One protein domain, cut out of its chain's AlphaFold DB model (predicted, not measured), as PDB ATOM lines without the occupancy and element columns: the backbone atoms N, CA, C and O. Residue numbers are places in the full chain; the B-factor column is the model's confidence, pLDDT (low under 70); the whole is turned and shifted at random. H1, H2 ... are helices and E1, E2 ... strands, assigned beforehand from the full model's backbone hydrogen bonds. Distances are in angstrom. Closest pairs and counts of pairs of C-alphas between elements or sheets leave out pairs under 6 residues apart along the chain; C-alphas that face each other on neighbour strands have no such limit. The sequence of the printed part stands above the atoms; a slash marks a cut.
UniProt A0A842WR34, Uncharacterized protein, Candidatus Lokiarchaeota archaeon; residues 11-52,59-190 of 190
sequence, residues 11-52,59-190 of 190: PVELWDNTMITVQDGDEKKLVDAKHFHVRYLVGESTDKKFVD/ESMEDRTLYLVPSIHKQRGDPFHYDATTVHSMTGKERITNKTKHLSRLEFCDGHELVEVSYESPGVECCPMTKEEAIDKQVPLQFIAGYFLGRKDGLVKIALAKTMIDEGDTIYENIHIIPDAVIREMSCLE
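What this domain is: This is residues 11 to 52 and 59 to 190 of the 190 residues of an uncharacterized protein of Candidatus Lokiarchaeota archaeon (UniProt A0A842WR34). One twisted sheet of twelve strands splays into arms: the long hairpin of E1 and E2 reaches out one way, the ribbon of E2 and E3 another, and the meander E9 E10 E11, each strand the antiparallel neighbour of the one before, spreads on from E2. H1 is a short helix near E3 and E1, and H2 sits far out on a loop, residues 121 to 140, off the sheet. The 174 printed residues hold, in order, E1 E2 E3 E4 E5 H1 E6 E7 E8 H2 E9 E10 E11 E12; the sheet is branched, antiparallel at its neighbour pairs, and the class is mostly strand. The whole is loose, with a radius of gyration of the C-alphas of 19.3 A, and spans 60 by 53 by 34 A.

How they stand to each other: Begin at E2, residues 27 to 52; each N and O pair named here is within hydrogen-bond range. On one side of E2 find its hairpin partner E1, residues 11 to 24, antiparallel at 150 degrees, with N 14 and O 37 2.8 A apart. On the other side are E3, residues 59 to 69, with N 47 and O 63 at 2.8 A, and E10, residues 155 to 165, with N 36 and O 162 at 2.8 A. E2 and E9, residues 141 to 152, lie on one side of E10, with N 147 and O 159 at 2.8 A; E11, residues 170 to 179, lies on the other, with N 156 and O 178 at 2.8 A. E4, residues 71 to 74, and E10 lie on one side of E9, with N 143 and O 72 at 2.8 A; E8, residues 114 to 120, lies on the other, with N 117 and O 144 at 2.8 A. E12, residues 183 to 189, has E8 on one side, with N 116 and O 187 at 2.9 A, and E7, residues 105 to 107, on the other, with N 106 and O 188 at 2.9 A. Edge strand E5, residues 88 to 91, pairs with E3, N 66 and O 90 at 2.9 A; edge strand E6, residues 100 to 102, pairs with E1, N 101 and O 13 at 2.8 A. H1, residues 93 to 99, is on the sheet at a height of 4.1 A, only just above its level; its closest C-alphas to E3 are Arg 64 and Lys 93, 5.5 A. H2, residues 131 to 136, is not on the sheet. In H1 and H2 every O i to N i+4 pair is within range.

Where its parts are: Find C-alpha 11 at (222.180, 120.040, 163.005), where E1 begins its 36.0 A. E2 measures 51.7 A, bends by 104 degrees at residue 43 and ends at C-alpha 52, (247.329, 118.557, 135.314). E3 measures 33.2 A, E10 27.5 A, E11 24.5 A and E9 22.3 A. E12 ends at C-alpha 189, (222.712, 121.091, 170.919).

The domain as a whole: The two farthest C-alphas, of Asp 52 and Glu 132, are 63.3 A apart. Residues 53 to 58 are not printed; C-alphas 52 and 59 are 6.6 A apart across the cut. Of the links printed whole, E4 to E5 is long, 13 residues. Confidence is under 70 at residue 60 and residues 122 to 128.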
ATOM      1  N   PRO A  11     221.974 118.608 162.909       94.50
ATOM      2  CA  PRO A  11     222.180 120.040 163.005       94.50
ATOM      3  C   PRO A  11     223.674 120.369 162.899       94.50
ATOM      4  O   PRO A  11     224.550 119.622 163.342       94.50
ATOM      5  N   VAL A  12     223.966 121.496 162.266       95.56
ATOM      6  CA  VAL A  12     225.303 122.011 161.990       95.56
ATOM      7  C   VAL A  12     225.282 123.504 162.277       95.56
ATOM      8  O   VAL A  12     224.474 124.233 161.700       95.56
ATOM      9  N   GLU A  13     226.179 123.962 163.144       95.88
ATOM     10  CA  GLU A  13     226.500 125.381 163.256       95.88
ATOM     11  C   GLU A  13     227.514 125.740 162.167       95.88
ATOM     12  O   GLU A  13     228.501 125.032 161.966       95.88
ATOM     13  N   LEU A  14     227.276 126.830 161.452       94.50
ATOM     14  CA  LEU A  14     228.182 127.374 160.445       94.50
ATOM     15  C   LEU A  14     228.453 128.849 160.710       94.50
ATOM     16  O   LEU A  14     227.598 129.540 161.260       94.50
ATOM     17  N   TRP A  15     229.624 129.334 160.301       94.50
ATOM     18  CA  TRP A  15     229.980 130.737 160.490       94.50
ATOM     19  C   TRP A  15     230.828 131.344 159.379       94.50
ATOM     20  O   TRP A  15     231.666 130.692 158.755       94.50
ATOM     21  N   ASP A  16     230.689 132.655 159.218       92.50
ATOM     22  CA  ASP A  16     231.445 133.469 158.280       92.50
ATOM     23  C   ASP A  16     231.932 134.755 158.942       92.50
ATOM     24  O   ASP A  16     231.237 135.350 159.761       92.50
ATOM     25  N   ASN A  17     233.113 135.216 158.536       91.75
ATOM     26  CA  ASN A  17     233.520 136.587 158.816       91.75
ATOM     27  C   ASN A  17     232.759 137.514 157.863       91.75
ATOM     28  O   ASN A  17     232.641 137.215 156.670       91.75
ATOM     29  N   THR A  18     232.261 138.625 158.385       91.88
ATOM     30  CA  THR A  18     231.494 139.628 157.654       91.88
ATOM     31  C   THR A  18     231.841 141.029 158.158       91.88
ATOM     32  O   THR A  18     232.472 141.183 159.198       91.88
ATOM     33  N   MET A  19     231.417 142.052 157.419       90.56
ATOM     34  CA  MET A  19     231.478 143.448 157.848       90.56
ATOM     35  C   MET A  19     230.056 143.960 158.004       90.56
ATOM     36  O   MET A  19     229.250 143.814 157.082       90.56
ATOM     37  N   ILE A  20     229.748 144.603 159.124       88.06
ATOM     38  CA  ILE A  20     228.450 145.255 159.317       88.06
ATOM     39  C   ILE A  20     228.622 146.750 159.554       88.06
ATOM     40  O   ILE A  20     229.672 147.212 159.990       88.06
ATOM     41  N   THR A  21     227.583 147.520 159.236       86.69
ATOM     42  CA  THR A  21     227.549 148.954 159.537       86.69
ATOM     43  C   THR A  21     226.814 149.178 160.850       86.69
ATOM     44  O   THR A  21     225.638 148.831 160.952       86.69
ATOM     45  N   VAL A  22     227.482 149.796 161.819       84.12
ATOM     46  CA  VAL A  22     226.901 150.201 163.105       84.12
ATOM     47  C   VAL A  22     226.781 151.723 163.140       84.12
ATOM     48  O   VAL A  22     227.616 152.438 162.580       84.12
ATOM     49  N   GLN A  23     225.700 152.212 163.746       81.12
ATOM     50  CA  GLN A  23     225.486 153.634 163.997       81.12
ATOM     51  C   GLN A  23     226.096 153.983 165.361       81.12
ATOM     52  O   GLN A  23     225.621 153.480 166.377       81.12
ATOM     53  N   ASP A  24     227.110 154.846 165.376       76.56
ATOM     54  CA  ASP A  24     227.738 155.377 166.589       76.56
ATOM     55  C   ASP A  24     227.510 156.896 166.633       76.56
ATOM     56  O   ASP A  24     228.132 157.672 165.904       76.56
ATOM     57  N   GLY A  25     226.506 157.320 167.406       81.81
ATOM     58  CA  GLY A  25     226.015 158.699 167.378       81.81
ATOM     59  C   GLY A  25     225.503 159.097 165.987       81.81
ATOM     60  O   GLY A  25     224.582 158.472 165.459       81.81
ATOM     61  N   ASP A  26     226.108 160.125 165.389       83.31
ATOM     62  CA  ASP A  26     225.775 160.612 164.041       83.31
ATOM     63  C   ASP A  26     226.617 159.953 162.927       83.31
ATOM     64  O   ASP A  26     226.353 160.166 161.740       83.31
ATOM     65  N   GLU A  27     227.602 159.116 163.273       79.12
ATOM     66  CA  GLU A  27     228.510 158.478 162.318       79.12
ATOM     67  C   GLU A  27     228.154 157.005 162.059       79.12
ATOM     68  O   GLU A  27     227.642 156.283 162.914       79.12
ATOM     69  N   LYS A  28     228.429 156.548 160.831       84.69
ATOM     70  CA  LYS A  28     228.309 155.141 160.432       84.69
ATOM     71  C   LYS A  28     229.695 154.536 160.315       84.69
ATOM     72  O   LYS A  28     230.495 154.994 159.501       84.69
ATOM     73  N   LYS A  29     229.947 153.474 161.072       86.69
ATOM     74  CA  LYS A  29     231.224 152.761 161.084       86.69
ATOM     75  C   LYS A  29     231.039 151.344 160.554       86.69
ATOM     76  O   LYS A  29     230.066 150.675 160.892       86.69
ATOM     77  N   LEU A  30     231.975 150.893 159.721       89.06
ATOM     78  CA  LEU A  30     232.091 149.487 159.342       89.06
ATOM     79  C   LEU A  30     232.931 148.762 160.389       89.06
ATOM     80  O   LEU A  30     234.038 149.203 160.700       89.06
ATOM     81  N   VAL A  31     232.402 147.667 160.914       89.19
ATOM     82  CA  VAL A  31     233.049 146.850 161.942       89.19
ATOM     83  C   VAL A  31     233.113 145.400 161.493       89.19
ATOM     84  O   VAL A  31     232.187 144.905 160.839       89.19
ATOM     85  N   ASP A  32     234.223 144.748 161.830       91.94
ATOM     86  CA  ASP A  32     234.381 143.309 161.685       91.94
ATOM     87  C   ASP A  32     233.364 142.593 162.581       91.94
ATOM     88  O   ASP A  32     233.062 143.006 163.708       91.94
ATOM     89  N   ALA A  33     232.782 141.533 162.036       92.94
ATOM     90  CA  ALA A  33     231.799 140.726 162.723       92.94
ATOM     91  C   ALA A  33     231.882 139.270 162.273       92.94
ATOM     92  O   ALA A  33     232.380 138.929 161.192       92.94
ATOM     93  N   LYS A  34     231.324 138.393 163.098       93.81
ATOM     94  CA  LYS A  34     231.171 136.979 162.785       93.81
ATOM     95  C   LYS A  34     229.696 136.616 162.768       93.81
ATOM     96  O   LYS A  34     228.997 136.780 163.767       93.81
ATOM     97  N   HIS A  35     229.229 136.137 161.625       93.75
ATOM     98  CA  HIS A  35     227.852 135.714 161.419       93.75
ATOM     99  C   HIS A  35     227.757 134.201 161.558       93.75
ATOM    100  O   HIS A  35     228.563 133.482 160.970       93.75
ATOM    101  N   PHE A  36     226.795 133.724 162.338       95.25
ATOM    102  CA  PHE A  36     226.587 132.312 162.619       95.25
ATOM    103  C   PHE A  36     225.168 131.887 162.252       95.25
ATOM    104  O   PHE A  36     224.217 132.652 162.427       95.25
ATOM    105  N   HIS A  37     225.018 130.634 161.824       93.94
ATOM    106  CA  HIS A  37     223.726 129.999 161.588       93.94
ATOM    107  C   HIS A  37     223.705 128.570 162.104       93.94
ATOM    108  O   HIS A  37     224.721 127.880 162.062       93.94
ATOM    109  N   VAL A  38     222.513 128.086 162.440       94.56
ATOM    110  CA  VAL A  38     222.268 126.659 162.668       94.56
ATOM    111  C   VAL A  38     221.371 126.122 161.560       94.56
ATOM    112  O   VAL A  38     220.347 126.721 161.230       94.56
ATOM    113  N   ARG A  39     221.786 125.023 160.929       95.06
ATOM    114  CA  ARG A  39     221.083 124.395 159.802       95.06
ATOM    115  C   ARG A  39     221.158 122.877 159.877       95.06
ATOM    116  O   ARG A  39     222.042 122.329 160.519       95.06
ATOM    117  N   TYR A  40     220.277 122.196 159.161       96.12
ATOM    118  CA  TYR A  40     220.266 120.742 159.033       96.12
ATOM    119  C   TYR A  40     221.006 120.274 157.787       96.12
ATOM    120  O   TYR A  40     220.737 120.762 156.689       96.12
ATOM    121  N   LEU A  41     221.890 119.289 157.943       95.94
ATOM    122  CA  LEU A  41     222.528 118.585 156.834       95.94
ATOM    123  C   LEU A  41     221.545 117.619 156.173       95.94
ATOM    124  O   LEU A  41     221.205 116.591 156.753       95.94
ATOM    125  N   VAL A  42     221.126 117.947 154.948       94.50
ATOM    126  CA  VAL A  42     220.180 117.147 154.143       94.50
ATOM    127  C   VAL A  42     220.843 116.398 152.992       94.50
ATOM    128  O   VAL A  42     220.222 115.530 152.385       94.50
ATOM    129  N   GLY A  43     222.103 116.708 152.691       93.44
ATOM    130  CA  GLY A  43     222.854 116.024 151.651       93.44
ATOM    131  C   GLY A  43     224.337 116.350 151.692       93.44
ATOM    132  O   GLY A  43     224.752 117.399 152.187       93.44
ATOM    133  N   GLU A  44     225.128 115.456 151.116       92.81
ATOM    134  CA  GLU A  44     226.571 115.591 150.984       92.81
ATOM    135  C   GLU A  44     227.014 114.994 149.647       92.81
ATOM    136  O   GLU A  44     226.543 113.923 149.259       92.81
ATOM    137  N   SER A  45     227.908 115.682 148.941       91.75
ATOM    138  CA  SER A  45     228.555 115.156 147.739       91.75
ATOM    139  C   SER A  45     230.066 115.338 147.800       91.75
ATOM    140  O   SER A  45     230.570 116.282 148.411       91.75
ATOM    141  N   THR A  46     230.783 114.437 147.135       88.44
ATOM    142  CA  THR A  46     232.241 114.474 147.022       88.44
ATOM    143  C   THR A  46     232.622 114.444 145.552       88.44
ATOM    144  O   THR A  46     232.349 113.468 144.855       88.44
ATOM    145  N   ASP A  47     233.284 115.501 145.100       82.12
ATOM    146  CA  ASP A  47     233.766 115.652 143.737       82.12
ATOM    147  C   ASP A  47     235.279 115.453 143.711       82.12
ATOM    148  O   ASP A  47     236.042 116.215 144.307       82.12
ATOM    149  N   LYS A  48     235.735 114.430 142.985       82.25
ATOM    150  CA  LYS A  48     237.160 114.208 142.740       82.25
ATOM    151  C   LYS A  48     237.537 114.768 141.375       82.25
ATOM    152  O   LYS A  48     237.063 114.286 140.348       82.25
ATOM    153  N   LYS A  49     238.416 115.765 141.365       77.75
ATOM    154  CA  LYS A  49     238.987 116.364 140.155       77.75
ATOM    155  C   LYS A  49     240.443 115.940 140.023       77.75
ATOM    156  O   LYS A  49     241.150 115.814 141.019       77.75
ATOM    157  N   PHE A  50     240.887 115.728 138.794       80.19
ATOM    158  CA  PHE A  50     242.295 115.509 138.475       80.19
ATOM    159  C   PHE A  50     242.837 116.792 137.851       80.19
ATOM    160  O   PHE A  50     242.218 117.329 136.932       80.19
ATOM    161  N   VAL A  51     243.938 117.303 138.392       76.38
ATOM    162  CA  VAL A  51     244.589 118.532 137.940       76.38
ATOM    163  C   VAL A  51     245.896 118.140 137.265       76.38
ATOM    164  O   VAL A  51     246.718 117.435 137.850       76.38
ATOM    165  N   ASP A  52     246.052 118.575 136.019       75.31
ATOM    166  CA  ASP A  52     247.329 118.557 135.314       75.31
ATOM    167  C   ASP A  52     247.974 119.931 135.514       75.31
ATOM    168  O   ASP A  52     247.514 120.933 134.962       75.31
ATOM    169  N   GLU A  59     247.891 115.338 139.888       70.12
ATOM    170  CA  GLU A  59     247.383 115.568 141.240       70.12
ATOM    171  C   GLU A  59     245.861 115.377 141.276       70.12
ATOM    172  O   GLU A  59     245.163 115.559 140.276       70.12
ATOM    173  N   SER A  60     245.319 114.974 142.426       68.94
ATOM    174  CA  SER A  60     243.870 114.897 142.620       68.94
ATOM    175  C   SER A  60     243.426 115.848 143.717       68.94
ATOM    176  O   SER A  60     243.966 115.799 144.821       68.94
ATOM    177  N   MET A  61     242.399 116.636 143.428       74.62
ATOM    178  CA  MET A  61     241.726 117.502 144.386       74.62
ATOM    179  C   MET A  61     240.359 116.901 144.713       74.62
ATOM    180  O   MET A  61     239.593 116.565 143.810       74.62
ATOM    181  N   GLU A  62     240.071 116.729 145.999       77.69
ATOM    182  CA  GLU A  62     238.788 116.221 146.485       77.69
ATOM    183  C   GLU A  62     238.025 117.363 147.157       77.69
ATOM    184  O   GLU A  62     238.411 117.842 148.228       77.69
ATOM    185  N   ASP A  63     236.949 117.802 146.509       82.50
ATOM    186  CA  ASP A  63     236.044 118.822 147.019       82.50
ATOM    187  C   ASP A  63     234.819 118.149 147.636       82.50
ATOM    188  O   ASP A  63     234.107 117.391 146.983       82.50
ATOM    189  N   ARG A  64     234.541 118.459 148.900       90.12
ATOM    190  CA  ARG A  64     233.295 118.074 149.572       90.12
ATOM    191  C   ARG A  64     232.295 119.222 149.453       90.12
ATOM    192  O   ARG A  64     232.692 120.376 149.610       90.12
ATOM    193  N   THR A  65     231.024 118.914 149.219       92.38
ATOM    194  CA  THR A  65     229.909 119.871 149.232       92.38
ATOM    195  C   THR A  65     228.848 119.429 150.234       92.38
ATOM    196  O   THR A  65     228.385 118.292 150.183       92.38
ATOM    197  N   LEU A  66     228.452 120.328 151.136       94.31
ATOM    198  CA  LEU A  66     227.337 120.137 152.068       94.31
ATOM    199  C   LEU A  66     226.095 120.880 151.578       94.31
ATOM    200  O   LEU A  66     226.211 122.016 151.116       94.31
ATOM    201  N   TYR A  67     224.922 120.275 151.754       95.50
ATOM    202  CA  TYR A  67     223.616 120.880 151.484       95.50
ATOM    203  C   TYR A  67     222.860 121.058 152.804       95.50
ATOM    204  O   TYR A  67     222.579 120.083 153.504       95.50
ATOM    205  N   LEU A  68     222.571 122.313 153.154       95.31
ATOM    206  CA  LEU A  68     222.118 122.722 154.483       95.31
ATOM    207  C   LEU A  68     220.800 123.507 154.408       95.31
ATOM    208  O   LEU A  68     220.709 124.487 153.668       95.31
ATOM    209  N   VAL A  69     219.803 123.151 155.219       93.44
ATOM    210  CA  VAL A  69     218.482 123.820 155.246       93.44
ATOM    211  C   VAL A  69     218.147 124.377 156.632       93.44
ATOM    212  O   VAL A  69     218.618 123.837 157.630       93.44
ATOM    213  N   PRO A  70     217.359 125.461 156.725       90.31
ATOM    214  CA  PRO A  70     217.044 126.094 158.008       90.31
ATOM    215  C   PRO A  70     216.024 125.314 158.854       90.31
ATOM    216  O   PRO A  70     216.019 125.443 160.074       90.31
ATOM    217  N   SER A  71     215.157 124.517 158.228       89.75
ATOM    218  CA  SER A  71     214.089 123.790 158.916       89.75
ATOM    219  C   SER A  71     213.702 122.518 158.171       89.75
ATOM    220  O   SER A  71     213.932 122.381 156.967       89.75
ATOM    221  N   ILE A  72     213.110 121.584 158.914       90.69
ATOM    222  CA  ILE A  72     212.576 120.316 158.415       90.69
ATOM    223  C   ILE A  72     211.141 120.180 158.920       90.69
ATOM    224  O   ILE A  72     210.838 120.566 160.049       90.69
ATOM    225  N   HIS A  73     210.262 119.576 158.126       88.06
ATOM    226  CA  HIS A  73     208.929 119.212 158.590       88.06
ATOM    227  C   HIS A  73     208.510 117.811 158.173       88.06
ATOM    228  O   HIS A  73     209.038 117.225 157.228       88.06
ATOM    229  N   LYS A  74     207.519 117.277 158.880       85.44
ATOM    230  CA  LYS A  74     207.000 115.932 158.682       85.44
ATOM    231  C   LYS A  74     205.476 115.948 158.684       85.44
ATOM    232  O   LYS A  74     204.843 116.362 159.653       85.44
ATOM    233  N   GLN A  75     204.901 115.471 157.583       79.75
ATOM    234  CA  GLN A  75     203.479 115.150 157.490       79.75
ATOM    235  C   GLN A  75     203.295 113.666 157.818       79.75
ATOM    236  O   GLN A  75     204.164 112.837 157.538       79.75
ATOM    237  N   ARG A  76     202.185 113.314 158.471       76.56
ATOM    238  CA  ARG A  76     201.936 111.927 158.872       76.56
ATOM    239  C   ARG A  76     201.820 111.034 157.637       76.56
ATOM    240  O   ARG A  76     200.956 111.258 156.802       76.56
ATOM    241  N   GLY A  77     202.634 109.981 157.585       75.25
ATOM    242  CA  GLY A  77     202.632 109.016 156.481       75.25
ATOM    243  C   GLY A  77     203.532 109.388 155.299       75.25
ATOM    244  O   GLY A  77     203.847 108.504 154.508       75.25
ATOM    245  N   ASP A  78     204.022 110.626 155.232       79.94
ATOM    246  CA  ASP A  78     204.929 111.089 154.177       79.94
ATOM    247  C   ASP A  78     206.388 111.094 154.647       79.94
ATOM    248  O   ASP A  78     206.633 111.079 155.851       79.94
ATOM    249  N   PRO A  79     207.390 111.144 153.754       84.81
ATOM    250  CA  PRO A  79     208.777 111.412 154.134       84.81
ATOM    251  C   PRO A  79     208.964 112.778 154.824       84.81
ATOM    252  O   PRO A  79     208.063 113.614 154.876       84.81
ATOM    253  N   PHE A  80     210.159 113.015 155.370       88.44
ATOM    254  CA  PHE A  80     210.535 114.354 155.819       88.44
ATOM    255  C   PHE A  80     210.696 115.296 154.622       88.44
ATOM    256  O   PHE A  80     211.226 114.907 153.580       88.44
ATOM    257  N   HIS A  81     210.284 116.544 154.802       87.38
ATOM    258  CA  HIS A  81     210.278 117.578 153.779       87.38
ATOM    259  C   HIS A  81     211.080 118.799 154.229       87.38
ATOM    260  O   HIS A  81     211.179 119.105 155.419       87.38
ATOM    261  N   TYR A  82     211.603 119.530 153.251       88.25
ATOM    262  CA  TYR A  82     212.270 120.815 153.424       88.25
ATOM    263  C   TYR A  82     212.063 121.669 152.173       88.25
ATOM    264  O   TYR A  82     211.782 121.143 151.093       88.25
ATOM    265  N   ASP A  83     212.205 122.984 152.309       85.75
ATOM    266  CA  ASP A  83     212.124 123.890 151.168       85.75
ATOM    267  C   ASP A  83     213.427 123.848 150.359       85.75
ATOM    268  O   ASP A  83     214.455 124.406 150.759       85.75
ATOM    269  N   ALA A  84     213.370 123.200 149.196       84.56
ATOM    270  CA  ALA A  84     214.499 123.066 148.281       84.56
ATOM    271  C   ALA A  84     215.052 124.418 147.784       84.56
ATOM    272  O   ALA A  84     216.217 124.492 147.400       84.56
ATOM    273  N   THR A  85     214.258 125.493 147.808       86.62
ATOM    274  CA  THR A  85     214.700 126.834 147.389       86.62
ATOM    275  C   THR A  85     215.578 127.528 148.432       86.62
ATOM    276  O   THR A  85     216.302 128.466 148.105       86.62
ATOM    277  N   THR A  86     215.574 127.034 149.674       86.31
ATOM    278  CA  THR A  86     216.339 127.595 150.804       86.31
ATOM    279  C   THR A  86     217.635 126.839 151.101       86.31
ATOM    280  O   THR A  86     218.333 127.144 152.076       86.31
ATOM    281  N   VAL A  87     217.970 125.850 150.263       92.38
ATOM    282  CA  VAL A  87     219.167 125.020 150.412       92.38
ATOM    283  C   VAL A  87     220.416 125.883 150.250       92.38
ATOM    284  O   VAL A  87     220.678 126.461 149.197       92.38
ATOM    285  N   HIS A  88     221.220 125.931 151.305       92.44
ATOM    286  CA  HIS A  88     222.541 126.535 151.294       92.44
ATOM    287  C   HIS A  88     223.589 125.470 150.975       92.44
ATOM    288  O   HIS A  88     223.725 124.489 151.708       92.44
ATOM    289  N   SER A  89     224.344 125.672 149.895       92.00
ATOM    290  CA  SER A  89     225.449 124.796 149.510       92.00
ATOM    291  C   SER A  89     226.795 125.367 149.955       92.00
ATOM    292  O   SER A  89     227.124 126.509 149.622       92.00
ATOM    293  N   MET A  90     227.610 124.558 150.629       89.38
ATOM    294  CA  MET A  90     228.985 124.908 150.986       89.38
ATOM    295  C   MET A  90     229.956 123.900 150.379       89.38
ATOM    296  O   MET A  90     229.943 122.738 150.770       89.38
ATOM    297  N   THR A  91     230.816 124.356 149.466       88.31
ATOM    298  CA  THR A  91     231.832 123.526 148.796       88.31
ATOM    299  C   THR A  91     233.240 123.870 149.275       88.31
ATOM    300  O   THR A  91     233.562 125.041 149.502       88.31
ATOM    301  N   GLY A  92     234.086 122.847 149.378       85.12
ATOM    302  CA  GLY A  92     235.512 122.950 149.670       85.12
ATOM    303  C   GLY A  92     235.857 122.401 151.050       85.12
ATOM    304  O   GLY A  92     235.273 122.797 152.060       85.12
ATOM    305  N   LYS A  93     236.845 121.503 151.100       81.06
ATOM    306  CA  LYS A  93     237.233 120.781 152.320       81.06
ATOM    307  C   LYS A  93     237.656 121.721 153.450       81.06
ATOM    308  O   LYS A  93     237.117 121.629 154.546       81.06
ATOM    309  N   GLU A  94     238.569 122.652 153.176       81.50
ATOM    310  CA  GLU A  94     239.043 123.613 154.181       81.50
ATOM    311  C   GLU A  94     237.926 124.534 154.667       81.50
ATOM    312  O   GLU A  94     237.819 124.803 155.861       81.50
ATOM    313  N   ARG A  95     237.058 124.984 153.753       81.56
ATOM    314  CA  ARG A  95     235.923 125.839 154.101       81.56
ATOM    315  C   ARG A  95     234.986 125.118 155.063       81.56
ATOM    316  O   ARG A  95     234.645 125.687 156.089       81.56
ATOM    317  N   ILE A  96     234.626 123.873 154.763       86.62
ATOM    318  CA  ILE A  96     233.762 123.061 155.624       86.62
ATOM    319  C   ILE A  96     234.427 122.836 156.984       86.62
ATOM    320  O   ILE A  96     233.835 123.150 158.011       86.62
ATOM    321  N   THR A  97     235.669 122.349 157.010       85.31
ATOM    322  CA  THR A  97     236.360 122.026 158.267       85.31
ATOM    323  C   THR A  97     236.569 123.251 159.162       85.31
ATOM    324  O   THR A  97     236.452 123.133 160.376       85.31
ATOM    325  N   ASN A  98     236.830 124.427 158.587       88.56
ATOM    326  CA  ASN A  98     237.147 125.636 159.356       88.56
ATOM    327  C   ASN A  98     235.929 126.518 159.674       88.56
ATOM    328  O   ASN A  98     236.070 127.490 160.420       88.56
ATOM    329  N   LYS A  99     234.762 126.237 159.081       91.69
ATOM    330  CA  LYS A  99     233.552 127.066 159.218       91.69
ATOM    331  C   LYS A  99     232.306 126.313 159.653       91.69
ATOM    332  O   LYS A  99     231.228 126.897 159.623       91.69
ATOM    333  N   THR A 100     232.420 125.037 160.004       93.25
ATOM    334  CA  THR A 100     231.273 124.248 160.452       93.25
ATOM    335  C   THR A 100     231.594 123.459 161.709       93.25
ATOM    336  O   THR A 100     232.732 123.048 161.938       93.25
ATOM    337  N   LYS A 101     230.565 123.233 162.520       95.00
ATOM    338  CA  LYS A 101     230.586 122.386 163.705       95.00
ATOM    339  C   LYS A 101     229.334 121.517 163.686       95.00
ATOM    340  O   LYS A 101     228.217 122.029 163.701       95.00
ATOM    341  N   HIS A 102     229.521 120.202 163.630       93.31
ATOM    342  CA  HIS A 102     228.419 119.263 163.815       93.31
ATOM    343  C   HIS A 102     227.929 119.333 165.255       93.31
ATOM    344  O   HIS A 102     228.749 119.340 166.172       93.31
ATOM    345  N   LEU A 103     226.612 119.370 165.423       94.12
ATOM    346  CA  LEU A 103     225.975 119.449 166.723       94.12
ATOM    347  C   LEU A 103     225.310 118.113 167.058       94.12
ATOM    348  O   LEU A 103     224.674 117.483 166.208       94.12
ATOM    349  N   SER A 104     225.449 117.697 168.308       92.00
ATOM    350  CA  SER A 104     224.824 116.499 168.859       92.00
ATOM    351  C   SER A 104     223.605 116.881 169.687       92.00
ATOM    352  O   SER A 104     223.613 117.896 170.376       92.00
ATOM    353  N   ARG A 105     222.557 116.056 169.628       92.75
ATOM    354  CA  ARG A 105     221.351 116.234 170.446       92.75
ATOM    355  C   ARG A 105     221.559 115.635 171.827       92.75
ATOM    356  O   ARG A 105     221.978 114.483 171.933       92.75
ATOM    357  N   LEU A 106     221.212 116.395 172.856       90.94
ATOM    358  CA  LEU A 106     221.199 115.968 174.252       90.94
ATOM    359  C   LEU A 106     219.830 116.253 174.879       90.94
ATOM    360  O   LEU A 106     219.036 117.029 174.339       90.94
ATOM    361  N   GLU A 107     219.565 115.649 176.038       88.25
ATOM    362  CA  GLU A 107     218.402 116.021 176.849       88.25
ATOM    363  C   GLU A 107     218.437 117.518 177.171       88.25
ATOM    364  O   GLU A 107     219.503 118.101 177.383       88.25
ATOM    365  N   PHE A 108     217.263 118.150 177.182       85.19
ATOM    366  CA  PHE A 108     217.182 119.579 177.438       85.19
ATOM    367  C   PHE A 108     217.601 119.927 178.869       85.19
ATOM    368  O   PHE A 108     217.155 119.308 179.837       85.19
ATOM    369  N   CYS A 109     218.401 120.981 178.998       79.62
ATOM    370  CA  CYS A 109     218.761 121.594 180.262       79.62
ATOM    371  C   CYS A 109     218.745 123.122 180.144       79.62
ATOM    372  O   CYS A 109     219.103 123.710 179.121       79.62
ATOM    373  N   ASP A 110     218.297 123.774 181.216       73.38
ATOM    374  CA  ASP A 110     218.262 125.228 181.282       73.38
ATOM    375  C   ASP A 110     219.697 125.779 181.280       73.38
ATOM    376  O   ASP A 110     220.493 125.466 182.166       73.38
ATOM    377  N   GLY A 111     220.021 126.621 180.296       75.81
ATOM    378  CA  GLY A 111     221.316 127.307 180.200       75.81
ATOM    379  C   GLY A 111     222.076 127.091 178.892       75.81
ATOM    380  O   GLY A 111     223.051 127.803 178.654       75.81
ATOM    381  N   HIS A 112     221.629 126.177 178.026       86.12
ATOM    382  CA  HIS A 112     222.235 125.997 176.705       86.12
ATOM    383  C   HIS A 112     221.823 127.086 175.727       86.12
ATOM    384  O   HIS A 112     220.654 127.455 175.619       86.12
ATOM    385  N   GLU A 113     222.813 127.575 174.984       91.38
ATOM    386  CA  GLU A 113     222.603 128.602 173.968       91.38
ATOM    387  C   GLU A 113     221.899 128.034 172.731       91.38
ATOM    388  O   GLU A 113     221.067 128.710 172.135       91.38
ATOM    389  N   LEU A 114     222.218 126.796 172.349       95.12
ATOM    390  CA  LEU A 114     221.715 126.150 171.143       95.12
ATOM    391  C   LEU A 114     220.740 125.031 171.478       95.12
ATOM    392  O   LEU A 114     221.016 124.171 172.315       95.12
ATOM    393  N   VAL A 115     219.606 125.035 170.785       95.50
ATOM    394  CA  VAL A 115     218.510 124.101 171.036       95.50
ATOM    395  C   VAL A 115     217.873 123.653 169.728       95.50
ATOM    396  O   VAL A 115     217.830 124.407 168.756       95.50
ATOM    397  N   GLU A 116     217.344 122.435 169.719       95.06
ATOM    398  CA  GLU A 116     216.364 121.972 168.741       95.06
ATOM    399  C   GLU A 116     214.980 121.964 169.394       95.06
ATOM    400  O   GLU A 116     214.827 121.527 170.534       95.06
ATOM    401  N   VAL A 117     213.972 122.446 168.672       93.81
ATOM    402  CA  VAL A 117     212.571 122.443 169.097       93.81
ATOM    403  C   VAL A 117     211.748 121.707 168.051       93.81
ATOM    404  O   VAL A 117     211.792 122.053 166.866       93.81
ATOM    405  N   SER A 118     210.957 120.731 168.498       93.75
ATOM    406  CA  SER A 118     209.910 120.108 167.695       93.75
ATOM    407  C   SER A 118     208.535 120.602 168.149       93.75
ATOM    408  O   SER A 118     208.235 120.671 169.344       93.75
ATOM    409  N   TYR A 119     207.687 121.005 167.206       92.12
ATOM    410  CA  TYR A 119     206.384 121.588 167.527       92.12
ATOM    411  C   TYR A 119     205.371 121.397 166.402       92.12
ATOM    412  O   TYR A 119     205.720 121.277 165.229       92.12
ATOM    413  N   GLU A 120     204.092 121.378 166.755       89.38
ATOM    414  CA  GLU A 120     203.002 121.346 165.781       89.38
ATOM    415  C   GLU A 120     202.711 122.763 165.292       89.38
ATOM    416  O   GLU A 120     202.147 123.584 166.018       89.38
ATOM    417  N   SER A 121     203.126 123.081 164.063       75.88
ATOM    418  CA  SER A 121     202.918 124.426 163.525       75.88
ATOM    419  C   SER A 121     201.487 124.599 163.036       75.88
ATOM    420  O   SER A 121     201.095 123.913 162.093       75.88
ATOM    421  N   PRO A 122     200.720 125.573 163.560       64.94
ATOM    422  CA  PRO A 122     199.374 125.851 163.067       64.94
ATOM    423  C   PRO A 122     199.356 126.341 161.605       64.94
ATOM    424  O   PRO A 122     198.287 126.423 161.003       64.94
ATOM    425  N   GLY A 123     200.516 126.682 161.030       61.50
ATOM    426  CA  GLY A 123     200.663 127.131 159.649       61.50
ATOM    427  C   GLY A 123     200.977 125.978 158.699       61.50
ATOM    428  O   GLY A 123     202.070 125.414 158.726       61.50
ATOM    429  N   VAL A 124     200.035 125.662 157.812       54.00
ATOM    430  CA  VAL A 124     200.281 124.835 156.627       54.00
ATOM    431  C   VAL A 124     200.417 125.772 155.429       54.00
ATOM    432  O   VAL A 124     199.418 126.173 154.842       54.00
ATOM    433  N   GLU A 125     201.643 126.147 155.067       52.44
ATOM    434  CA  GLU A 125     201.881 127.125 153.988       52.44
ATOM    435  C   GLU A 125     201.839 126.518 152.576       52.44
ATOM    436  O   GLU A 125     201.782 127.244 151.587       52.44
ATOM    437  N   CYS A 126     201.864 125.188 152.443       51.34
ATOM    438  CA  CYS A 126     202.275 124.600 151.169       51.34
ATOM    439  C   CYS A 126     201.195 124.437 150.087       51.34
ATOM    440  O   CYS A 126     201.587 124.208 148.944       51.34
ATOM    441  N   CYS A 127     199.882 124.553 150.344       51.53
ATOM    442  CA  CYS A 127     198.880 124.414 149.266       51.53
ATOM    443  C   CYS A 127     197.557 125.155 149.548       51.53
ATOM    444  O   CYS A 127     197.054 125.049 150.669       51.53
ATOM    445  N   PRO A 128     196.922 125.804 148.546       57.78
ATOM    446  CA  PRO A 128     195.506 126.149 148.632       57.78
ATOM    447  C   PRO A 128     194.685 124.864 148.760       57.78
ATOM    448  O   PRO A 128     194.899 123.905 148.021       57.78
ATOM    449  N   MET A 129     193.761 124.851 149.715       73.62
ATOM    450  CA  MET A 129     192.919 123.701 150.030       73.62
ATOM    451  C   MET A 129     191.477 124.143 150.230       73.62
ATOM    452  O   MET A 129     191.198 125.286 150.602       73.62
ATOM    453  N   THR A 130     190.557 123.228 149.968       79.38
ATOM    454  CA  THR A 130     189.147 123.372 150.316       79.38
ATOM    455  C   THR A 130     188.968 123.385 151.834       79.38
ATOM    456  O   THR A 130     189.858 123.014 152.603       79.38
ATOM    457  N   LYS A 131     187.797 123.832 152.291       83.69
ATOM    458  CA  LYS A 131     187.468 123.863 153.720       83.69
ATOM    459  C   LYS A 131     187.462 122.455 154.318       83.69
ATOM    460  O   LYS A 131     187.905 122.272 155.444       83.69
ATOM    461  N   GLU A 132     186.954 121.489 153.567       84.25
ATOM    462  CA  GLU A 132     186.881 120.083 153.949       84.25
ATOM    463  C   GLU A 132     188.291 119.505 154.108       84.25
ATOM    464  O   GLU A 132     188.612 118.951 155.155       84.25
ATOM    465  N   GLU A 133     189.172 119.756 153.134       78.00
ATOM    466  CA  GLU A 133     190.585 119.373 153.223       78.00
ATOM    467  C   GLU A 133     191.285 120.040 154.411       78.00
ATOM    468  O   GLU A 133     192.057 119.379 155.094       78.00
ATOM    469  N   ALA A 134     191.004 121.312 154.706       77.00
ATOM    470  CA  ALA A 134     191.586 122.006 155.857       77.00
ATOM    471  C   ALA A 134     191.145 121.423 157.208       77.00
ATOM    472  O   ALA A 134     191.933 121.412 158.149       77.00
ATOM    473  N   ILE A 135     189.898 120.955 157.313       79.38
ATOM    474  CA  ILE A 135     189.363 120.344 158.538       79.38
ATOM    475  C   ILE A 135     189.989 118.968 158.777       79.38
ATOM    476  O   ILE A 135     190.330 118.640 159.913       79.38
ATOM    477  N   ASP A 136     190.155 118.180 157.716       76.81
ATOM    478  CA  ASP A 136     190.704 116.826 157.810       76.81
ATOM    479  C   ASP A 136     192.239 116.813 157.880       76.81
ATOM    480  O   ASP A 136     192.847 115.813 158.285       76.81
ATOM    481  N   LYS A 137     192.891 117.917 157.494       75.50
ATOM    482  CA  LYS A 137     194.347 118.008 157.470       75.50
ATOM    483  C   LYS A 137     194.918 118.014 158.880       75.50
ATOM    484  O   LYS A 137     194.631 118.871 159.710       75.50
ATOM    485  N   GLN A 138     195.807 117.058 159.120       76.25
ATOM    486  CA  GLN A 138     196.579 117.015 160.351       76.25
ATOM    487  C   GLN A 138     197.693 118.057 160.319       76.25
ATOM    488  O   GLN A 138     198.300 118.323 159.278       76.25
ATOM    489  N   VAL A 139     197.961 118.629 161.488       80.75
ATOM    490  CA  VAL A 139     199.010 119.622 161.679       80.75
ATOM    491  C   VAL A 139     200.382 118.951 161.514       80.75
ATOM    492  O   VAL A 139     200.630 117.934 162.167       80.75
ATOM    493  N   PRO A 140     201.274 119.461 160.643       82.81
ATOM    494  CA  PRO A 140     202.605 118.892 160.479       82.81
ATOM    495  C   PRO A 140     203.486 119.175 161.699       82.81
ATOM    496  O   PRO A 140     203.436 120.259 162.287       82.81
ATOM    497  N   LEU A 141     204.359 118.218 162.016       88.75
ATOM    498  CA  LEU A 141     205.430 118.416 162.987       88.75
ATOM    499  C   LEU A 141     206.567 119.192 162.311       88.75
ATOM    500  O   LEU A 141     207.039 118.799 161.242       88.75
ATOM    501  N   GLN A 142     206.982 120.299 162.916       90.81
ATOM    502  CA  GLN A 142     208.105 121.129 162.486       90.81
ATOM    503  C   GLN A 142     209.301 120.903 163.401       90.81
ATOM    504  O   GLN A 142     209.128 120.717 164.604       90.81
ATOM    505  N   PHE A 143     210.497 120.998 162.831       92.81
ATOM    506  CA  PHE A 143     211.768 120.949 163.542       92.81
ATOM    507  C   PHE A 143     212.590 122.182 163.183       92.81
ATOM    508  O   PHE A 143     212.835 122.458 162.001       92.81
ATOM    509  N   ILE A 144     213.018 122.916 164.208       93.62
ATOM    510  CA  ILE A 144     213.945 124.037 164.067       93.62
ATOM    511  C   ILE A 144     215.084 123.901 165.069       93.62
ATOM    512  O   ILE A 144     214.867 123.486 166.205       93.62
ATOM    513  N   ALA A 145     216.281 124.302 164.659       95.12
ATOM    514  CA  ALA A 145     217.445 124.386 165.523       95.12
ATOM    515  C   ALA A 145     218.011 125.806 165.470       95.12
ATOM    516  O   ALA A 145     218.087 126.403 164.397       95.12
ATOM    517  N   GLY A 146     218.392 126.361 166.616       95.81
ATOM    518  CA  GLY A 146     218.888 127.732 166.685       95.81
ATOM    519  C   GLY A 146     219.245 128.185 168.095       95.81
ATOM    520  O   GLY A 146     219.317 127.382 169.022       95.81
ATOM    521  N   TYR A 147     219.463 129.488 168.235       96.12
ATOM    522  CA  TYR A 147     219.836 130.149 169.478       96.12
ATOM    523  C   TYR A 147     218.604 130.398 170.351       96.12
ATOM    524  O   TYR A 147     217.678 131.108 169.947       96.12
ATOM    525  N   PHE A 148     218.584 129.823 171.550       95.38
ATOM    526  CA  PHE A 148     217.520 130.005 172.527       95.38
ATOM    527  C   PHE A 148     217.595 131.401 173.148       95.38
ATOM    528  O   PHE A 148     218.541 131.740 173.853       95.38
ATOM    529  N   LEU A 149     216.565 132.217 172.916       94.69
ATOM    530  CA  LEU A 149     216.469 133.576 173.465       94.69
ATOM    531  C   LEU A 149     215.646 133.639 174.758       94.69
ATOM    532  O   LEU A 149     215.523 134.702 175.368       94.69
ATOM    533  N   GLY A 150     215.043 132.518 175.156       93.25
ATOM    534  CA  GLY A 150     214.268 132.391 176.382       93.25
ATOM    535  C   GLY A 150     212.805 132.007 176.173       93.25
ATOM    536  O   GLY A 150     212.266 131.975 175.060       93.25
ATOM    537  N   ARG A 151     212.152 131.740 177.307       92.81
ATOM    538  CA  ARG A 151     210.734 131.396 177.431       92.81
ATOM    539  C   ARG A 151     210.048 132.418 178.330       92.81
ATOM    540  O   ARG A 151     210.463 132.614 179.470       92.81
ATOM    541  N   LYS A 152     209.018 133.095 177.821       93.69
ATOM    542  CA  LYS A 152     208.273 134.123 178.563       93.69
ATOM    543  C   LYS A 152     206.830 134.205 178.074       93.69
ATOM    544  O   LYS A 152     206.590 134.131 176.875       93.69
ATOM    545  N   ASP A 153     205.883 134.368 179.000       94.06
ATOM    546  CA  ASP A 153     204.451 134.551 178.714       94.06
ATOM    547  C   ASP A 153     203.845 133.437 177.830       94.06
ATOM    548  O   ASP A 153     203.003 133.688 176.972       94.06
ATOM    549  N   GLY A 154     204.295 132.189 178.020       93.00
ATOM    550  CA  GLY A 154     203.843 131.041 177.222       93.00
ATOM    551  C   GLY A 154     204.383 131.013 175.786       93.00
ATOM    552  O   GLY A 154     203.849 130.292 174.948       93.00
ATOM    553  N   LEU A 155     205.428 131.790 175.491       94.50
ATOM    554  CA  LEU A 155     206.106 131.829 174.198       94.50
ATOM    555  C   LEU A 155     207.578 131.438 174.355       94.50
ATOM    556  O   LEU A 155     208.254 131.884 175.285       94.50
ATOM    557  N   VAL A 156     208.080 130.654 173.408       94.12
ATOM    558  CA  VAL A 156     209.494 130.306 173.241       94.12
ATOM    559  C   VAL A 156     210.045 131.057 172.034       94.12
ATOM    560  O   VAL A 156     209.393 131.128 170.992       94.12
ATOM    561  N   LYS A 157     211.235 131.649 172.175       95.44
ATOM    562  CA  LYS A 157     211.893 132.424 171.115       95.44
ATOM    563  C   LYS A 157     213.213 131.783 170.711       95.44
ATOM    564  O   LYS A 157     214.101 131.654 171.550       95.44
ATOM    565  N   ILE A 158     213.342 131.448 169.429       95.06
ATOM    566  CA  ILE A 158     214.538 130.834 168.838       95.06
ATOM    567  C   ILE A 158     215.022 131.696 167.671       95.06
ATOM    568  O   ILE A 158     214.236 131.996 166.781       95.06
ATOM    569  N   ALA A 159     216.294 132.083 167.635       96.12
ATOM    570  CA  ALA A 159     216.896 132.752 166.478       96.12
ATOM    571  C   ALA A 159     217.669 131.755 165.612       96.12
ATOM    572  O   ALA A 159     218.454 130.968 166.133       96.12
ATOM    573  N   LEU A 160     217.495 131.794 164.290       93.69
ATOM    574  CA  LEU A 160     218.243 130.901 163.387       93.69
ATOM    575  C   LEU A 160     219.636 131.434 163.029       93.69
ATOM    576  O   LEU A 160     220.446 130.710 162.447       93.69
ATOM    577  N   ALA A 161     219.908 132.701 163.346       94.38
ATOM    578  CA  ALA A 161     221.200 133.322 163.117       94.38
ATOM    579  C   ALA A 161     221.562 134.302 164.237       94.38
ATOM    580  O   ALA A 161     220.680 134.931 164.834       94.38
ATOM    581  N   LYS A 162     222.863 134.443 164.490       95.38
ATOM    582  CA  LYS A 162     223.417 135.493 165.349       95.38
ATOM    583  C   LYS A 162     224.634 136.135 164.693       95.38
ATOM    584  O   LYS A 162     225.434 135.456 164.055       95.38
ATOM    585  N   THR A 163     224.796 137.433 164.888       94.69
ATOM    586  CA  THR A 163     225.956 138.212 164.458       94.69
ATOM    587  C   THR A 163     226.650 138.753 165.694       94.69
ATOM    588  O   THR A 163     226.058 139.534 166.434       94.69
ATOM    589  N   MET A 164     227.891 138.333 165.923       93.50
ATOM    590  CA  MET A 164     228.739 138.860 166.991       93.50
ATOM    591  C   MET A 164     229.618 139.970 166.427       93.50
ATOM    592  O   MET A 164     230.349 139.742 165.461       93.50
ATOM    593  N   ILE A 165     229.528 141.152 167.023       90.56
ATOM    594  CA  ILE A 165     230.341 142.319 166.691       90.56
ATOM    595  C   ILE A 165     231.578 142.293 167.584       90.56
ATOM    596  O   ILE A 165     231.467 141.996 168.773       90.56
ATOM    597  N   ASP A 166     232.742 142.650 167.047       78.81
ATOM    598  CA  ASP A 166     233.996 142.675 167.816       78.81
ATOM    599  C   ASP A 166     233.951 143.611 169.044       78.81
ATOM    600  O   ASP A 166     234.706 143.432 169.998       78.81
ATOM    601  N   GLU A 167     233.023 144.575 169.064       73.19
ATOM    602  CA  GLU A 167     232.765 145.485 170.191       73.19
ATOM    603  C   GLU A 167     231.928 144.837 171.326       73.19
ATOM    604  O   GLU A 167     231.692 145.465 172.357       73.19
ATOM    605  N   GLY A 168     231.544 143.560 171.186       74.81
ATOM    606  CA  GLY A 168     230.920 142.723 172.222       74.81
ATOM    607  C   GLY A 168     229.407 142.533 172.084       74.81
ATOM    608  O   GLY A 168     228.838 141.645 172.723       74.81
ATOM    609  N   ASP A 169     228.757 143.316 171.228       86.88
ATOM    610  CA  ASP A 169     227.322 143.211 170.979       86.88
ATOM    611  C   ASP A 169     226.976 141.985 170.122       86.88
ATOM    612  O   ASP A 169     227.712 141.583 169.219       86.88
ATOM    613  N   THR A 170     225.816 141.383 170.397       91.81
ATOM    614  CA  THR A 170     225.280 140.256 169.623       91.81
ATOM    615  C   THR A 170     223.896 140.599 169.089       91.81
ATOM    616  O   THR A 170     222.982 140.914 169.850       91.81
ATOM    617  N   ILE A 171     223.737 140.511 167.772       91.75
ATOM    618  CA  ILE A 171     222.473 140.730 167.065       91.75
ATOM    619  C   ILE A 171     221.883 139.368 166.702       91.75
ATOM    620  O   ILE A 171     222.583 138.524 166.155       91.75
ATOM    621  N   TYR A 172     220.596 139.157 166.975       94.56
ATOM    622  CA  TYR A 172     219.882 137.932 166.611       94.56
ATOM    623  C   TYR A 172     218.921 138.181 165.452       94.56
ATOM    624  O   TYR A 172     218.198 139.178 165.435       94.56
ATOM    625  N   GLU A 173     218.881 137.250 164.504       93.19
ATOM    626  CA  GLU A 173     218.130 137.376 163.255       93.19
ATOM    627  C   GLU A 173     217.278 136.121 163.004       93.19
ATOM    628  O   GLU A 173     217.536 135.043 163.549       93.19
ATOM    629  N   ASN A 174     216.241 136.253 162.167       91.50
ATOM    630  CA  ASN A 174     215.303 135.168 161.841       91.50
ATOM    631  C   ASN A 174     214.654 134.535 163.091       91.50
ATOM    632  O   ASN A 174     214.656 133.314 163.272       91.50
ATOM    633  N   ILE A 175     214.125 135.386 163.975       94.50
ATOM    634  CA  ILE A 175     213.531 134.973 165.251       94.50
ATOM    635  C   ILE A 175     212.178 134.294 165.014       94.50
ATOM    636  O   ILE A 175     211.224 134.919 164.554       94.50
ATOM    637  N   HIS A 176     212.090 133.028 165.403       92.19
ATOM    638  CA  HIS A 176     210.867 132.244 165.466       92.19
ATOM    639  C   HIS A 176     210.259 132.351 166.861       92.19
ATOM    640  O   HIS A 176     210.942 132.170 167.872       92.19
ATOM    641  N   ILE A 177     208.961 132.647 166.909       93.38
ATOM    642  CA  ILE A 177     208.182 132.731 168.142       93.38
ATOM    643  C   ILE A 177     207.180 131.583 168.127       93.38
ATOM    644  O   ILE A 177     206.277 131.558 167.292       93.38
ATOM    645  N   ILE A 178     207.345 130.638 169.046       92.88
ATOM    646  CA  ILE A 178     206.548 129.413 169.112       92.88
ATOM    647  C   ILE A 178     205.708 129.446 170.389       92.88
ATOM    648  O   ILE A 178     206.266 129.642 171.473       92.88
ATOM    649  N   PRO A 179     204.380 129.248 170.308       93.12
ATOM    650  CA  PRO A 179     203.574 129.012 171.492       93.12
ATOM    651  C   PRO A 179     204.047 127.750 172.204       93.12
ATOM    652  O   PRO A 179     204.086 126.662 171.639       93.12
ATOM    653  N   ASP A 180     204.362 127.889 173.478       92.12
ATOM    654  CA  ASP A 180     204.891 126.811 174.302       92.12
ATOM    655  C   ASP A 180     203.942 125.599 174.372       92.12
ATOM    656  O   ASP A 180     204.370 124.450 174.394       92.12
ATOM    657  N   ALA A 181     202.633 125.849 174.288       92.31
ATOM    658  CA  ALA A 181     201.595 124.820 174.295       92.31
ATOM    659  C   ALA A 181     201.615 123.868 173.081       92.31
ATOM    660  O   ALA A 181     200.998 122.805 173.152       92.31
ATOM    661  N   VAL A 182     202.270 124.240 171.972       91.94
ATOM    662  CA  VAL A 182     202.372 123.391 170.768       91.94
ATOM    663  C   VAL A 182     203.732 122.706 170.627       91.94
ATOM    664  O   VAL A 182     203.932 121.942 169.681       91.94
ATOM    665  N   ILE A 183     204.659 122.949 171.560       92.69
ATOM    666  CA  ILE A 183     205.956 122.271 171.604       92.69
ATOM    667  C   ILE A 183     205.746 120.824 172.049       92.69
ATOM    668  O   ILE A 183     205.031 120.539 173.012       92.69
ATOM    669  N   ARG A 184     206.363 119.901 171.316       92.38
ATOM    670  CA  ARG A 184     206.343 118.466 171.604       92.38
ATOM    671  C   ARG A 184     207.600 118.041 172.343       92.38
ATOM    672  O   ARG A 184     207.494 117.349 173.349       92.38
ATOM    673  N   GLU A 185     208.755 118.495 171.875       92.69
ATOM    674  CA  GLU A 185     210.049 118.194 172.475       92.69
ATOM    675  C   GLU A 185     211.029 119.349 172.269       92.69
ATOM    676  O   GLU A 185     210.916 120.140 171.328       92.69
ATOM    677  N   MET A 186     211.997 119.433 173.174       93.00
ATOM    678  CA  MET A 186     213.120 120.348 173.095       93.00
ATOM    679  C   MET A 186     214.386 119.586 173.485       93.00
ATOM    680  O   MET A 186     214.349 118.769 174.405       93.00
ATOM    681  N   SER A 187     215.490 119.844 172.793       93.81
ATOM    682  CA  SER A 187     216.788 119.201 173.026       93.81
ATOM    683  C   SER A 187     217.895 120.247 173.016       93.81
ATOM    684  O   SER A 187     217.828 121.209 172.249       93.81
ATOM    685  N   CYS A 188     218.928 120.056 173.830       94.12
ATOM    686  CA  CYS A 188     220.142 120.866 173.749       94.12
ATOM    687  C   CYS A 188     221.006 120.417 172.569       94.12
ATOM    688  O   CYS A 188     220.981 119.244 172.186       94.12
ATOM    689  N   LEU A 189     221.776 121.350 172.009       92.69
ATOM    690  CA  LEU A 189     222.712 121.091 170.919       92.69
ATOM    691  C   LEU A 189     224.141 121.466 171.326       92.69
ATOM    692  O   LEU A 189     224.389 122.604 171.727       92.69
ATOM    693  N   GLU A 190     225.074 120.520 171.184       90.06
ATOM    694  CA  GLU A 190     226.500 120.682 171.531       90.06
ATOM    695  C   GLU A 190     227.469 120.263 170.429       90.06
ATOM    696  O   GLU A 190     227.231 119.229 169.765       90.06
TER     697      GLU A 190